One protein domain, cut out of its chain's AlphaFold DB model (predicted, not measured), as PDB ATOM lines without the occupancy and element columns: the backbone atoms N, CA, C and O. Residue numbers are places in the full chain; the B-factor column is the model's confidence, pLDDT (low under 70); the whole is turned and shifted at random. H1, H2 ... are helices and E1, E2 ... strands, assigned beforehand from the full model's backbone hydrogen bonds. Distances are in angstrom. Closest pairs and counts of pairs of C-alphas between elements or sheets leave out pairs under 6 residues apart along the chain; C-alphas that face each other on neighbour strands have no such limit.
ATOM      1  N   LEU A   8     252.542 326.335 434.704       90.69
ATOM      2  CA  LEU A   8     252.639 325.093 433.933       90.69
ATOM      3  C   LEU A   8     251.748 325.147 432.685       90.69
ATOM      4  O   LEU A   8     252.175 324.765 431.597       90.69
ATOM      5  N   SER A   9     250.530 325.671 432.824       91.44
ATOM      6  CA  SER A   9     249.581 325.810 431.714       91.44
ATOM      7  C   SER A   9     250.107 326.747 430.621       91.44
ATOM      8  O   SER A   9     249.986 326.445 429.433       91.44
ATOM      9  N   ALA A  10     250.741 327.861 431.005       90.31
ATOM     10  CA  ALA A  10     251.361 328.791 430.064       90.31
ATOM     11  C   ALA A  10     252.560 328.167 429.326       90.31
ATOM     12  O   ALA A  10     252.674 328.329 428.112       90.31
ATOM     13  N   LEU A  11     253.414 327.417 430.032       92.62
ATOM     14  CA  LEU A  11     254.565 326.732 429.434       92.62
ATOM     15  C   LEU A  11     254.142 325.643 428.441       92.62
ATOM     16  O   LEU A  11     254.718 325.542 427.361       92.62
ATOM     17  N   VAL A  12     253.113 324.857 428.773       94.31
ATOM     18  CA  VAL A  12     252.558 323.849 427.857       94.31
ATOM     19  C   VAL A  12     251.994 324.509 426.602       94.31
ATOM     20  O   VAL A  12     252.258 324.038 425.498       94.31
ATOM     21  N   ARG A  13     251.267 325.625 426.747       91.19
ATOM     22  CA  ARG A  13     250.767 326.384 425.595       91.19
ATOM     23  C   ARG A  13     251.913 326.872 424.707       91.19
ATOM     24  O   ARG A  13     251.868 326.643 423.506       91.19
ATOM     25  N   HIS A  14     252.944 327.474 425.296       92.56
ATOM     26  CA  HIS A  14     254.084 327.986 424.540       92.56
ATOM     27  C   HIS A  14     254.849 326.878 423.806       92.56
ATOM     28  O   HIS A  14     255.223 327.041 422.649       92.56
ATOM     29  N   ARG A  15     255.030 325.714 424.446       92.75
ATOM     30  CA  ARG A  15     255.604 324.538 423.787       92.75
ATOM     31  C   ARG A  15     254.778 324.125 422.568       92.75
ATOM     32  O   ARG A  15     255.353 323.893 421.516       92.75
ATOM     33  N   ASN A  16     253.454 324.059 422.698       91.81
ATOM     34  CA  ASN A  16     252.584 323.668 421.587       91.81
ATOM     35  C   ASN A  16     252.659 324.669 420.422       91.81
ATOM     36  O   ASN A  16     252.687 324.256 419.265       91.81
ATOM     37  N   GLU A  17     252.715 325.969 420.720       90.19
ATOM     38  CA  GLU A  17     252.901 327.028 419.719       90.19
ATOM     39  C   GLU A  17     254.249 326.883 418.995       90.19
ATOM     40  O   GLU A  17     254.305 326.973 417.768       90.19
ATOM     41  N   LEU A  18     255.326 326.607 419.739       93.06
ATOM     42  CA  LEU A  18     256.657 326.389 419.174       93.06
ATOM     43  C   LEU A  18     256.715 325.117 418.316       93.06
ATOM     44  O   LEU A  18     257.213 325.170 417.194       93.06
ATOM     45  N   ASP A  19     256.169 324.003 418.807       91.44
ATOM     46  CA  ASP A  19     256.098 322.732 418.077       91.44
ATOM     47  C   ASP A  19     255.317 322.914 416.759       91.44
ATOM     48  O   ASP A  19     255.730 322.421 415.706       91.44
ATOM     49  N   GLN A  20     254.231 323.698 416.777       89.94
ATOM     50  CA  GLN A  20     253.475 324.043 415.572       89.94
ATOM     51  C   GLN A  20     254.294 324.914 414.608       89.94
ATOM     52  O   GLN A  20     254.323 324.631 413.410       89.94
ATOM     53  N   ALA A  21     254.971 325.954 415.099       90.00
ATOM     54  CA  ALA A  21     255.810 326.820 414.270       90.00
ATOM     55  C   ALA A  21     256.959 326.045 413.603       90.00
ATOM     56  O   ALA A  21     257.209 326.213 412.406       90.00
ATOM     57  N   ILE A  22     257.607 325.146 414.350       91.75
ATOM     58  CA  ILE A  22     258.644 324.244 413.843       91.75
ATOM     59  C   ILE A  22     258.073 323.336 412.745       91.75
ATOM     60  O   ILE A  22     258.651 323.258 411.659       91.75
ATOM     61  N   GLY A  23     256.915 322.712 412.978       91.62
ATOM     62  CA  GLY A  23     256.263 321.838 411.998       91.62
ATOM     63  C   GLY A  23     255.866 322.553 410.703       91.62
ATOM     64  O   GLY A  23     256.035 322.007 409.607       91.62
ATOM     65  N   LEU A  24     255.402 323.802 410.798       92.25
ATOM     66  CA  LEU A  24     255.106 324.636 409.631       92.25
ATOM     67  C   LEU A  24     256.367 324.947 408.836       92.25
ATOM     68  O   LEU A  24     256.396 324.737 407.622       92.25
ATOM     69  N   ARG A  25     257.431 325.380 409.517       92.38
ATOM     70  CA  ARG A  25     258.693 325.706 408.854       92.38
ATOM     71  C   ARG A  25     259.312 324.484 408.176       92.38
ATOM     72  O   ARG A  25     259.769 324.573 407.039       92.38
ATOM     73  N   ALA A  26     259.274 323.336 408.842       92.31
ATOM     74  CA  ALA A  26     259.669 322.054 408.274       92.31
ATOM     75  C   ALA A  26     258.877 321.719 406.998       92.31
ATOM     76  O   ALA A  26     259.461 321.373 405.970       92.31
ATOM     77  N   THR A  27     257.552 321.889 407.039       94.06
ATOM     78  CA  THR A  27     256.657 321.661 405.892       94.06
ATOM     79  C   THR A  27     257.019 322.555 404.704       94.06
ATOM     80  O   THR A  27     257.072 322.077 403.569       94.06
ATOM     81  N   GLU A  28     257.310 323.836 404.943       91.75
ATOM     82  CA  GLU A  28     257.754 324.774 403.905       91.75
ATOM     83  C   GLU A  28     259.077 324.349 403.263       91.75
ATOM     84  O   GLU A  28     259.191 324.375 402.036       91.75
ATOM     85  N   ILE A  29     260.059 323.942 404.074       89.81
ATOM     86  CA  ILE A  29     261.385 323.522 403.603       89.81
ATOM     87  C   ILE A  29     261.267 322.271 402.729       89.81
ATOM     88  O   ILE A  29     261.755 322.271 401.598       89.81
ATOM     89  N   VAL A  30     260.569 321.234 403.206       90.19
ATOM     90  CA  VAL A  30     260.384 319.985 402.446       90.19
ATOM     91  C   VAL A  30     259.618 320.255 401.150       90.19
ATOM     92  O   VAL A  30     260.030 319.800 400.084       90.19
ATOM     93  N   ARG A  31     258.552 321.064 401.198       92.25
ATOM     94  CA  ARG A  31     257.807 321.479 400.001       92.25
ATOM     95  C   ARG A  31     258.701 322.202 398.995       92.25
ATOM     96  O   ARG A  31     258.638 321.906 397.804       92.25
ATOM     97  N   ALA A  32     259.486 323.176 399.452       87.81
ATOM     98  CA  ALA A  32     260.357 323.964 398.587       87.81
ATOM     99  C   ALA A  32     261.407 323.080 397.910       87.81
ATOM    100  O   ALA A  32     261.623 323.213 396.703       87.81
ATOM    101  N   TRP A  33     261.995 322.145 398.658       86.62
ATOM    102  CA  TRP A  33     262.918 321.161 398.107       86.62
ATOM    103  C   TRP A  33     262.242 320.289 397.041       86.62
ATOM    104  O   TRP A  33     262.734 320.231 395.919       86.62
ATOM    105  N   MET A  34     261.071 319.709 397.339       86.81
ATOM    106  CA  MET A  34     260.329 318.860 396.394       86.81
ATOM    107  C   MET A  34     259.951 319.601 395.103       86.81
ATOM    108  O   MET A  34     260.055 319.041 394.018       86.81
ATOM    109  N   ILE A  35     259.545 320.874 395.191       85.94
ATOM    110  CA  ILE A  35     259.266 321.698 394.003       85.94
ATOM    111  C   ILE A  35     260.544 321.921 393.194       85.94
ATOM    112  O   ILE A  35     260.525 321.799 391.969       85.94
ATOM    113  N   LYS A  36     261.652 322.244 393.866       80.56
ATOM    114  CA  LYS A  36     262.919 322.558 393.206       80.56
ATOM    115  C   LYS A  36     263.526 321.349 392.495       80.56
ATOM    116  O   LYS A  36     264.086 321.515 391.418       80.56
ATOM    117  N   THR A  37     263.337 320.152 393.045       75.94
ATOM    118  CA  THR A  37     263.757 318.877 392.444       75.94
ATOM    119  C   THR A  37     262.674 318.239 391.565       75.94
ATOM    120  O   THR A  37     262.835 317.122 391.087       75.94
ATOM    121  N   SER A  38     261.557 318.939 391.310       80.94
ATOM    122  CA  SER A  38     260.431 318.453 390.493       80.94
ATOM    123  C   SER A  38     259.841 317.111 390.958       80.94
ATOM    124  O   SER A  38     259.363 316.308 390.154       80.94
ATOM    125  N   ARG A  39     259.843 316.860 392.269       80.44
ATOM    126  CA  ARG A  39     259.346 315.626 392.887       80.44
ATOM    127  C   ARG A  39     257.920 315.798 393.405       80.44
ATOM    128  O   ARG A  39     257.612 316.712 394.164       80.44
ATOM    129  N   ALA A  40     257.043 314.863 393.044       85.25
ATOM    130  CA  ALA A  40     255.694 314.768 393.612       85.25
ATOM    131  C   ALA A  40     255.653 313.944 394.914       85.25
ATOM    132  O   ALA A  40     254.768 314.147 395.751       85.25
ATOM    133  N   HIS A  41     256.628 313.045 395.084       84.56
ATOM    134  CA  HIS A  41     256.757 312.121 396.208       84.56
ATOM    135  C   HIS A  41     258.178 312.152 396.765       84.56
ATOM    136  O   HIS A  41     259.145 312.251 396.008       84.56
ATOM    137  N   LEU A  42     258.288 312.035 398.084       84.56
ATOM    138  CA  LEU A  42     259.546 311.894 398.803       84.56
ATOM    139  C   LEU A  42     259.462 310.651 399.684       84.56
ATOM    140  O   LEU A  42     258.558 310.558 400.512       84.56
ATOM    141  N   CYS A  43     260.352 309.682 399.487       83.50
ATOM    142  CA  CYS A  43     260.437 308.517 400.366       83.50
ATOM    143  C   CYS A  43     261.180 308.902 401.647       83.50
ATOM    144  O   CYS A  43     262.199 309.594 401.592       83.50
ATOM    145  N   VAL A  44     260.672 308.452 402.792       81.69
ATOM    146  CA  VAL A  44     261.245 308.748 404.106       81.69
ATOM    147  C   VAL A  44     261.439 307.471 404.911       81.69
ATOM    148  O   VAL A  44     260.631 306.543 404.842       81.69
ATOM    149  N   ASP A  45     262.519 307.437 405.679       78.81
ATOM    150  CA  ASP A  45     262.686 306.477 406.762       78.81
ATOM    151  C   ASP A  45     261.795 306.931 407.924       78.81
ATOM    152  O   ASP A  45     261.978 308.028 408.452       78.81
ATOM    153  N   GLU A  46     260.796 306.130 408.299       76.06
ATOM    154  CA  GLU A  46     259.889 306.478 409.397       76.06
ATOM    155  C   GLU A  46     260.600 306.457 410.753       76.06
ATOM    156  O   GLU A  46     260.331 307.324 411.588       76.06
ATOM    157  N   GLU A  47     261.511 305.503 410.971       78.19
ATOM    158  CA  GLU A  47     262.170 305.317 412.265       78.19
ATOM    159  C   GLU A  47     263.072 306.509 412.579       78.19
ATOM    160  O   GLU A  47     263.005 307.081 413.668       78.19
ATOM    161  N   ASN A  48     263.865 306.922 411.588       76.69
ATOM    162  CA  ASN A  48     264.812 308.029 411.725       76.69
ATOM    163  C   ASN A  48     264.240 309.382 411.290       76.69
ATOM    164  O   ASN A  48     264.877 310.413 411.499       76.69
ATOM    165  N   ARG A  49     263.040 309.392 410.695       79.56
ATOM    166  CA  ARG A  49     262.391 310.579 410.122       79.56
ATOM    167  C   ARG A  49     263.332 311.382 409.225       79.56
ATOM    168  O   ARG A  49     263.427 312.603 409.324       79.56
ATOM    169  N   SER A  50     264.016 310.676 408.340       80.12
ATOM    170  CA  SER A  50     264.991 311.223 407.402       80.12
ATOM    171  C   SER A  50     264.622 310.838 405.974       80.12
ATOM    172  O   SER A  50     263.678 310.078 405.748       80.12
ATOM    173  N   LEU A  51     265.377 311.329 404.991       75.06
ATOM    174  CA  LEU A  51     265.318 310.772 403.639       75.06
ATOM    175  C   LEU A  51     265.506 309.248 403.686       75.06
ATOM    176  O   LEU A  51     266.394 308.752 404.385       75.06
ATOM    177  N   ALA A  52     264.670 308.511 402.950       69.38
ATOM    178  CA  ALA A  52     264.875 307.080 402.777       69.38
ATOM    179  C   ALA A  52     266.120 306.870 401.915       69.38
ATOM    180  O   ALA A  52     266.154 307.270 400.752       69.38
ATOM    181  N   LEU A  53     267.133 306.214 402.481       58.75
ATOM    182  CA  LEU A  53     268.262 305.720 401.708       58.75
ATOM    183  C   LEU A  53     267.722 304.626 400.776       58.75
ATOM    184  O   LEU A  53     267.345 303.554 401.242       58.75
ATOM    185  N   THR A  54     267.597 304.897 399.478       52.62
ATOM    186  CA  THR A  54     267.250 303.847 398.513       52.62
ATOM    187  C   THR A  54     268.374 302.801 398.480       52.62
ATOM    188  O   THR A  54     269.541 303.123 398.715       52.62
ATOM    189  N   ASP A  55     268.056 301.541 398.153       45.47
ATOM    190  CA  ASP A  55     269.076 300.494 397.946       45.47
ATOM    191  C   ASP A  55     270.009 300.804 396.754       45.47
ATOM    192  O   ASP A  55     271.073 300.197 396.608       45.47
ATOM    193  N   ASP A  56     269.654 301.790 395.925       42.31
ATOM    194  CA  ASP A  56     270.521 302.322 394.884       42.31
ATOM    195  C   ASP A  56     271.419 303.439 395.437       42.31
ATOM    196  O   ASP A  56     271.171 304.639 395.293       42.31
ATOM    197  N   ARG A  57     272.520 303.016 396.068       40.16
ATOM    198  CA  ARG A  57     273.590 303.889 396.580       40.16
ATOM    199  C   ARG A  57     274.181 304.846 395.534       40.16
ATOM    200  O   ARG A  57     274.908 305.755 395.933       40.16
ATOM    201  N   SER A  58     273.898 304.670 394.239       45.31
ATOM    202  CA  SER A  58     274.339 305.603 393.199       45.31
ATOM    203  C   SER A  58     273.573 306.937 393.225       45.31
ATOM    204  O   SER A  58     274.182 307.968 392.962       45.31
ATOM    205  N   GLY A  59     272.304 306.955 393.660       46.09
ATOM    206  CA  GLY A  59     271.492 308.180 393.769       46.09
ATOM    207  C   GLY A  59     271.707 308.986 395.058       46.09
ATOM    208  O   GLY A  59     271.478 310.190 395.090       46.09
ATOM    209  N   LEU A  60     272.205 308.353 396.125       46.09
ATOM    210  CA  LEU A  60     272.490 309.025 397.405       46.09
ATOM    211  C   LEU A  60     273.720 309.938 397.368       46.09
ATOM    212  O   LEU A  60     273.835 310.853 398.186       46.09
ATOM    213  N   LEU A  61     274.638 309.684 396.434       45.41
ATOM    214  CA  LEU A  61     275.729 310.608 396.129       45.41
ATOM    215  C   LEU A  61     275.193 311.842 395.386       45.41
ATOM    216  O   LEU A  61     275.621 312.952 395.691       45.41
ATOM    217  N   ASP A  62     274.183 311.659 394.529       55.12
ATOM    218  CA  ASP A  62     273.528 312.744 393.794       55.12
ATOM    219  C   ASP A  62     272.632 313.614 394.682       55.12
ATOM    220  O   ASP A  62     272.594 314.811 394.465       55.12
ATOM    221  N   GLU A  63     271.953 313.108 395.718       54.69
ATOM    222  CA  GLU A  63     271.038 313.955 396.517       54.69
ATOM    223  C   GLU A  63     271.753 314.986 397.411       54.69
ATOM    224  O   GLU A  63     271.206 316.060 397.677       54.69
ATOM    225  N   ARG A  64     272.989 314.709 397.856       58.50
ATOM    226  CA  ARG A  64     273.827 315.711 398.548       58.50
ATOM    227  C   ARG A  64     274.265 316.817 397.594       58.50
ATOM    228  O   ARG A  64     274.182 317.991 397.961       58.50
ATOM    229  N   ASP A  65     274.676 316.442 396.389       56.72
ATOM    230  CA  ASP A  65     275.071 317.382 395.344       56.72
ATOM    231  C   ASP A  65     273.851 318.128 394.780       56.72
ATOM    232  O   ASP A  65     273.920 319.331 394.572       56.72
ATOM    233  N   GLU A  66     272.696 317.481 394.630       57.38
ATOM    234  CA  GLU A  66     271.420 318.055 394.190       57.38
ATOM    235  C   GLU A  66     270.900 319.050 395.233       57.38
ATOM    236  O   GLU A  66     270.566 320.181 394.882       57.38
ATOM    237  N   ALA A  67     270.920 318.705 396.528       56.38
ATOM    238  CA  ALA A  67     270.600 319.648 397.598       56.38
ATOM    239  C   ALA A  67     271.550 320.858 397.574       56.38
ATOM    240  O   ALA A  67     271.076 321.997 397.557       56.38
ATOM    241  N   HIS A  68     272.866 320.634 397.477       57.59
ATOM    242  CA  HIS A  68     273.870 321.700 397.419       57.59
ATOM    243  C   HIS A  68     273.708 322.609 396.185       57.59
ATOM    244  O   HIS A  68     273.622 323.832 396.321       57.59
ATOM    245  N   ASN A  69     273.555 322.025 394.993       59.72
ATOM    246  CA  ASN A  69     273.303 322.712 393.717       59.72
ATOM    247  C   ASN A  69     271.975 323.479 393.717       59.72
ATOM    248  O   ASN A  69     271.763 324.418 392.944       59.72
ATOM    249  N   HIS A  70     271.079 323.113 394.627       58.69
ATOM    250  CA  HIS A  70     269.807 323.765 394.851       58.69
ATOM    251  C   HIS A  70     269.746 324.551 396.170       58.69
ATOM    252  O   HIS A  70     268.660 324.967 396.575       58.69
ATOM    253  N   GLY A  71     270.883 324.880 396.783       59.81
ATOM    254  CA  GLY A  71     270.961 325.797 397.926       59.81
ATOM    255  C   GLY A  71     270.335 325.273 399.223       59.81
ATOM    256  O   GLY A  71     270.010 326.071 400.099       59.81
ATOM    257  N   PHE A  72     270.154 323.960 399.349       62.84
ATOM    258  CA  PHE A  72     269.716 323.287 400.569       62.84
ATOM    259  C   PHE A  72     270.871 322.470 401.154       62.84
ATOM    260  O   PHE A  72     271.600 321.795 400.431       62.84
ATOM    261  N   SER A  73     271.045 322.495 402.476       70.25
ATOM    262  CA  SER A  73     271.931 321.533 403.131       70.25
ATOM    263  C   SER A  73     271.198 320.201 403.301       70.25
ATOM    264  O   SER A  73     270.023 320.165 403.668       70.25
ATOM    265  N   PHE A  74     271.899 319.093 403.057       69.56
ATOM    266  CA  PHE A  74     271.368 317.745 403.293       69.56
ATOM    267  C   PHE A  74     270.936 317.549 404.756       69.56
ATOM    268  O   PHE A  74     269.876 316.991 405.027       69.56
ATOM    269  N   GLU A  75     271.729 318.067 405.698       75.75
ATOM    270  CA  GLU A  75     271.390 318.072 407.126       75.75
ATOM    271  C   GLU A  75     270.113 318.874 407.396       75.75
ATOM    272  O   GLU A  75     269.205 318.365 408.040       75.75
ATOM    273  N   GLY A  76     269.971 320.061 406.796       80.06
ATOM    274  CA  GLY A  76     268.777 320.892 406.964       80.06
ATOM    275  C   GLY A  76     267.503 320.264 406.393       80.06
ATOM    276  O   GLY A  76     266.416 320.496 406.920       80.06
ATOM    277  N   LEU A  77     267.612 319.443 405.344       83.94
ATOM    278  CA  LEU A  77     266.474 318.687 404.822       83.94
ATOM    279  C   LEU A  77     266.085 317.530 405.750       83.94
ATOM    280  O   LEU A  77     264.898 317.354 406.014       83.94
ATOM    281  N   ASN A  78     267.051 316.776 406.281       86.00
ATOM    282  CA  ASN A  78     266.757 315.731 407.266       86.00
ATOM    283  C   ASN A  78     266.162 316.315 408.548       86.00
ATOM    284  O   ASN A  78     265.175 315.782 409.046       86.00
ATOM    285  N   ASP A  79     266.678 317.450 409.023       87.56
ATOM    286  CA  ASP A  79     266.098 318.170 410.157       87.56
ATOM    287  C   ASP A  79     264.652 318.584 409.868       87.56
ATOM    288  O   ASP A  79     263.772 318.436 410.720       87.56
ATOM    289  N   ALA A  80     264.364 319.060 408.653       89.75
ATOM    290  CA  ALA A  80     263.004 319.400 408.257       89.75
ATOM    291  C   ALA A  80     262.090 318.162 408.224       89.75
ATOM    292  O   ALA A  80     260.996 318.200 408.785       89.75
ATOM    293  N   ILE A  81     262.524 317.034 407.653       90.44
ATOM    294  CA  ILE A  81     261.736 315.785 407.655       90.44
ATOM    295  C   ILE A  81     261.494 315.299 409.096       90.44
ATOM    296  O   ILE A  81     260.364 314.928 409.450       90.44
ATOM    297  N   GLY A  82     262.512 315.407 409.952       89.81
ATOM    298  CA  GLY A  82     262.471 315.088 411.379       89.81
ATOM    299  C   GLY A  82     261.444 315.900 412.162       89.81
ATOM    300  O   GLY A  82     260.906 315.426 413.162       89.81
ATOM    301  N   ASN A  83     261.103 317.087 411.662       93.88
ATOM    302  CA  ASN A  83     260.181 318.025 412.290       93.88
ATOM    303  C   ASN A  83     258.814 318.132 411.596       93.88
ATOM    304  O   ASN A  83     257.949 318.860 412.074       93.88
ATOM    305  N   LEU A  84     258.560 317.386 410.513       92.38
ATOM    306  CA  LEU A  84     257.235 317.356 409.880       92.38
ATOM    307  C   LEU A  84     256.111 316.938 410.861       92.38
ATOM    308  O   LEU A  84     256.313 316.097 411.741       92.38
ATOM    309  N   PRO A  85     254.887 317.444 410.696       90.56
ATOM    310  CA  PRO A  85     253.718 316.833 411.314       90.56
ATOM    311  C   PRO A  85     253.578 315.360 410.890       90.56
ATOM    312  O   PRO A  85     253.681 315.032 409.704       90.56
ATOM    313  N   ARG A  86     253.365 314.451 411.853       87.31
ATOM    314  CA  ARG A  86     253.353 312.994 411.605       87.31
ATOM    315  C   ARG A  86     252.291 312.584 410.590       87.31
ATOM    316  O   ARG A  86     252.509 311.670 409.811       87.31
ATOM    317  N   GLU A  87     251.164 313.282 410.558       88.31
ATOM    318  CA  GLU A  87     250.052 313.042 409.638       88.31
ATOM    319  C   GLU A  87     250.384 313.299 408.154       88.31
ATOM    320  O   GLU A  87     249.627 312.875 407.268       88.31
ATOM    321  N   LEU A  88     251.494 313.995 407.883       89.56
ATOM    322  CA  LEU A  88     252.019 314.242 406.536       89.56
ATOM    323  C   LEU A  88     252.967 313.135 406.062       89.56
ATOM    324  O   LEU A  88     253.294 313.090 404.877       89.56
ATOM    325  N   ILE A  89     253.374 312.238 406.962       86.19
ATOM    326  CA  ILE A  89     254.150 311.042 406.650       86.19
ATOM    327  C   ILE A  89     253.171 309.875 406.595       86.19
ATOM    328  O   ILE A  89     252.531 309.523 407.584       86.19
ATOM    329  N   ARG A  90     253.010 309.279 405.415       80.44
ATOM    330  CA  ARG A  90     252.036 308.204 405.206       80.44
ATOM    331  C   ARG A  90     252.691 307.001 404.579       80.44
ATOM    332  O   ARG A  90     253.529 307.135 403.694       80.44
ATOM    333  N   TRP A  91     252.249 305.820 404.978       68.31
ATOM    334  CA  TRP A  91     252.622 304.610 404.269       68.31
ATOM    335  C   TRP A  91     251.955 304.597 402.888       68.31
ATOM    336  O   TRP A  91     250.724 304.595 402.780       68.31
ATOM    337  N   GLY A  92     252.759 304.633 401.825       62.53
ATOM    338  CA  GLY A  92     252.272 304.702 400.451       62.53
ATOM    339  C   GLY A  92     252.502 303.388 399.718       62.53
ATOM    340  O   GLY A  92     253.630 303.092 399.353       62.53
ATOM    341  N   LYS A  93     251.438 302.634 399.395       55.97
ATOM    342  CA  LYS A  93     251.549 301.411 398.560       55.97
ATOM    343  C   LYS A  93     252.191 301.655 397.192       55.97
ATOM    344  O   LYS A  93     252.703 300.722 396.588       55.97
ATOM    345  N   THR A  94     252.081 302.877 396.682       54.72
ATOM    346  CA  THR A  94     252.608 303.300 395.381       54.72
ATOM    347  C   THR A  94     254.001 303.918 395.476       54.72
ATOM    348  O   THR A  94     254.577 304.242 394.442       54.72
ATOM    349  N   ALA A  95     254.533 304.121 396.686       53.78
ATOM    350  CA  ALA A  95     255.898 304.586 396.866       53.78
ATOM    351  C   ALA A  95     256.859 303.392 396.694       53.78
ATOM    352  O   ALA A  95     256.563 302.311 397.205       53.78
ATOM    353  N   PRO A  96     258.001 303.564 396.001       54.03
ATOM    354  CA  PRO A  96     258.977 302.493 395.770       54.03
ATOM    355  C   PRO A  96     259.471 301.801 397.051       54.03
ATOM    356  O   PRO A  96     259.884 300.647 397.002       54.03
ATOM    357  N   SER A  97     259.411 302.493 398.192       53.75
ATOM    358  CA  SER A  97     259.869 301.995 399.486       53.75
ATOM    359  C   SER A  97     259.182 302.739 400.644       53.75
ATOM    360  O   SER A  97     259.554 303.849 401.004       53.75
ATOM    361  N   GLY A  98     258.178 302.113 401.260       66.69
ATOM    362  CA  GLY A  98     257.724 302.483 402.606       66.69
ATOM    363  C   GLY A  98     256.960 303.809 402.742       66.69
ATOM    364  O   GLY A  98     255.990 304.076 402.026       66.69
ATOM    365  N   TYR A  99     257.322 304.579 403.771       77.31
ATOM    366  CA  TYR A  99     256.651 305.826 404.122       77.31
ATOM    367  C   TYR A  99     257.047 306.948 403.173       77.31
ATOM    368  O   TYR A  99     258.181 307.043 402.710       77.31
ATOM    369  N   THR A 100     256.090 307.814 402.869       86.19
ATOM    370  CA  THR A 100     256.266 308.891 401.909       86.19
ATOM    371  C   THR A 100     255.618 310.181 402.382       86.19
ATOM    372  O   THR A 100     254.613 310.185 403.097       86.19
ATOM    373  N   VAL A 101     256.205 311.281 401.927       88.12
ATOM    374  CA  VAL A 101     255.640 312.622 401.962       88.12
ATOM    375  C   VAL A 101     255.174 312.982 400.552       88.12
ATOM    376  O   VAL A 101     255.904 312.808 399.574       88.12
ATOM    377  N   ILE A 102     253.943 313.484 400.441       89.25
ATOM    378  CA  ILE A 102     253.304 313.824 399.164       89.25
ATOM    379  C   ILE A 102     253.168 315.342 399.056       89.25
ATOM    380  O   ILE A 102     252.584 315.983 399.931       89.25
ATOM    381  N   LEU A 103     253.631 315.925 397.947       89.25
ATOM    382  CA  LEU A 103     253.619 317.380 397.742       89.25
ATOM    383  C   LEU A 103     252.211 317.995 397.879       89.25
ATOM    384  O   LEU A 103     252.047 319.081 398.434       89.25
ATOM    385  N   ALA A 104     251.181 317.296 397.401       90.00
ATOM    386  CA  ALA A 104     249.790 317.735 397.513       90.00
ATOM    387  C   ALA A 104     249.298 317.814 398.971       90.00
ATOM    388  O   ALA A 104     248.558 318.740 399.317       90.00
ATOM    389  N   ASP A 105     249.733 316.893 399.833       91.56
ATOM    390  CA  ASP A 105     249.399 316.920 401.259       91.56
ATOM    391  C   ASP A 105     250.101 318.097 401.955       91.56
ATOM    392  O   ASP A 105     249.459 318.810 402.727       91.56
ATOM    393  N   LEU A 106     251.367 318.383 401.612       92.75
ATOM    394  CA  LEU A 106     252.085 319.564 402.116       92.75
ATOM    395  C   LEU A 106     251.376 320.867 401.715       92.75
ATOM    396  O   LEU A 106     251.154 321.744 402.549       92.75
ATOM    397  N   ASN A 107     250.966 320.983 400.447       92.25
ATOM    398  CA  ASN A 107     250.201 322.132 399.951       92.25
ATOM    399  C   ASN A 107     248.876 322.301 400.700       92.25
ATOM    400  O   ASN A 107     248.506 323.414 401.073       92.25
ATOM    401  N   THR A 108     248.166 321.196 400.930       92.25
ATOM    402  CA  THR A 108     246.890 321.203 401.651       92.25
ATOM    403  C   THR A 108     247.085 321.637 403.100       92.25
ATOM    404  O   THR A 108     246.304 322.443 403.601       92.25
ATOM    405  N   HIS A 109     248.127 321.140 403.766       91.12
ATOM    406  CA  HIS A 109     248.453 321.511 405.140       91.12
ATOM    407  C   HIS A 109     248.747 323.009 405.268       91.12
ATOM    408  O   HIS A 109     248.099 323.694 406.057       91.12
ATOM    409  N   LEU A 110     249.644 323.541 404.431       91.12
ATOM    410  CA  LEU A 110     249.974 324.970 404.432       91.12
ATOM    411  C   LEU A 110     248.768 325.843 404.062       91.12
ATOM    412  O   LEU A 110     248.552 326.886 404.673       91.12
ATOM    413  N   GLY A 111     247.947 325.403 403.104       86.06
ATOM    414  CA  GLY A 111     246.727 326.107 402.712       86.06
ATOM    415  C   GLY A 111     245.691 326.179 403.837       86.06
ATOM    416  O   GLY A 111     245.095 327.232 404.047       86.06
ATOM    417  N   ARG A 112     245.501 325.092 404.599       82.00
ATOM    418  CA  ARG A 112     244.627 325.087 405.787       82.00
ATOM    419  C   ARG A 112     245.117 326.075 406.834       82.00
ATOM    420  O   ARG A 112     244.344 326.914 407.265       82.00
ATOM    421  N   VAL A 113     246.408 326.044 407.153       76.31
ATOM    422  CA  VAL A 113     247.007 326.943 408.149       76.31
ATOM    423  C   VAL A 113     246.879 328.407 407.730       76.31
ATOM    424  O   VAL A 113     246.550 329.260 408.551       76.31
ATOM    425  N   TYR A 114     247.103 328.708 406.450       74.75
ATOM    426  CA  TYR A 114     246.909 330.052 405.912       74.75
ATOM    427  C   TYR A 114     245.451 330.513 406.044       74.75
ATOM    428  O   TYR A 114     245.184 331.624 406.502       74.75
ATOM    429  N   ASN A 115     244.499 329.644 405.701       76.75
ATOM    430  CA  ASN A 115     243.075 329.941 405.832       76.75
ATOM    431  C   ASN A 115     242.652 330.112 407.299       76.75
ATOM    432  O   ASN A 115     241.894 331.030 407.593       76.75
ATOM    433  N   ASP A 116     243.174 329.295 408.215       71.38
ATOM    434  CA  ASP A 116     242.888 329.382 409.650       71.38
ATOM    435  C   ASP A 116     243.422 330.693 410.253       71.38
ATOM    436  O   ASP A 116     242.719 331.345 411.027       71.38
ATOM    437  N   ARG A 117     244.623 331.133 409.841       64.81
ATOM    438  CA  ARG A 117     245.185 332.447 410.213       64.81
ATOM    439  C   ARG A 117     244.323 333.604 409.705       64.81
ATOM    440  O   ARG A 117     244.075 334.551 410.443       64.81
ATOM    441  N   ASN A 118     243.835 333.520 408.468       65.38
ATOM    442  CA  ASN A 118     242.966 334.551 407.895       65.38
ATOM    443  C   ASN A 118     241.554 334.554 408.503       65.38
ATOM    444  O   ASN A 118     240.930 335.609 408.591       65.38
ATOM    445  N   ALA A 119     241.040 333.391 408.911       66.06
ATOM    446  CA  ALA A 119     239.727 333.254 409.540       66.06
ATOM    447  C   ALA A 119     239.726 333.704 411.010       66.06
ATOM    448  O   ALA A 119     238.703 334.184 411.496       66.06
ATOM    449  N   ASN A 120     240.865 333.590 411.700       53.25
ATOM    450  CA  ASN A 120     241.074 334.081 413.060       53.25
ATOM    451  C   ASN A 120     242.282 335.029 413.114       53.25
ATOM    452  O   ASN A 120     243.348 334.633 413.595       53.25
TER     453      ASN A 120
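AT A GLANCE: This is residues 8 to 120 of the 131 residues of an uncharacterized protein of Mycolicibacterium obuense (UniProt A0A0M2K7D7). A small antiparallel sheet, E1 E3 E2, and helix H3 gather near residues 22 to 34 of a long helix, H1, forming a compact body from which residues 8 to 18 of H1 stick out. H4 follows E3 directly and spreads from H1 as a V, with residues 114 to 120 also sticking out, while H2 touches H3 at the far end of the body. The printed part has 113 residues with four named helices and three named strands, in the order H1 E1 H2 H3 E2 E3 H4, and its class is mostly helix. The whole is compact, with a radius of gyration of the C-alphas of 15.2 A, yet elongated in outline, spanning 49 by 29 by 27 A.

HOW THE PARTS SIT: In the sheet, the inner strand E3, residues 99 to 102, is antiparallel to E1, residues 41 to 45, with N 42 and O 101 within hydrogen-bond range at 2.9 A. E3 also forms a hairpin with E2, residues 89 to 91, where N 100 and O 90 are 2.8 A apart. H1, residues 8 to 36, only grazes the sheet with its residues 27 to 34. H3, residues 74 to 83, touches residues 22 to 33 of H1 at a steep tilt of 46 degrees, opposite ways; the closest C-alphas, of Ala 26 and Ala 80, are 4.3 A apart. H4, residues 103 to 119, touches H1 with its residues 103 to 110, also at a steep tilt of 46 degrees, opposite ways; the closest C-alphas are those of Arg 31 and Leu 103, at 6.3 A. H2, residues 57 to 69, is not on the sheet; it touches H3 with residues 63 to 68, about perpendicular at 85 degrees, the closest C-alphas being those of Arg 64 and Phe 74, at 5.7 A. H2 and H4 are apart. E1, H2, H3 and E2 form a split strand-helix-strand unit, two strands of one sheet joined through helices, with E3 between the two strands in the sheet, and its crossover is right-handed. Every O i to N i+4 pair is within hydrogen-bond range in H1, H3 and H4, but 5 of 9 in H2.

IN THESE COORDINATES: E1 is 13.4 A long, E3 10.0 A and E2 7.0 A. H1 runs 42.1 A from C-alpha 8 at (252.639, 325.093, 433.933). H2 measures 19.0 A, H3 14.4 A and H4 24.2 A, ending with C-alpha 119 at (239.727, 333.254, 409.540).

THE WHOLE: The C-alphas of Leu 8 and Ser 58, the two farthest apart, are 50.1 A from each other. The printed part has no cut, and the link from E1 to H2 is long, with 11 residues. Confidence is under 70 at residues 52 to 72, 74, 91 to 98 and 117 to 120.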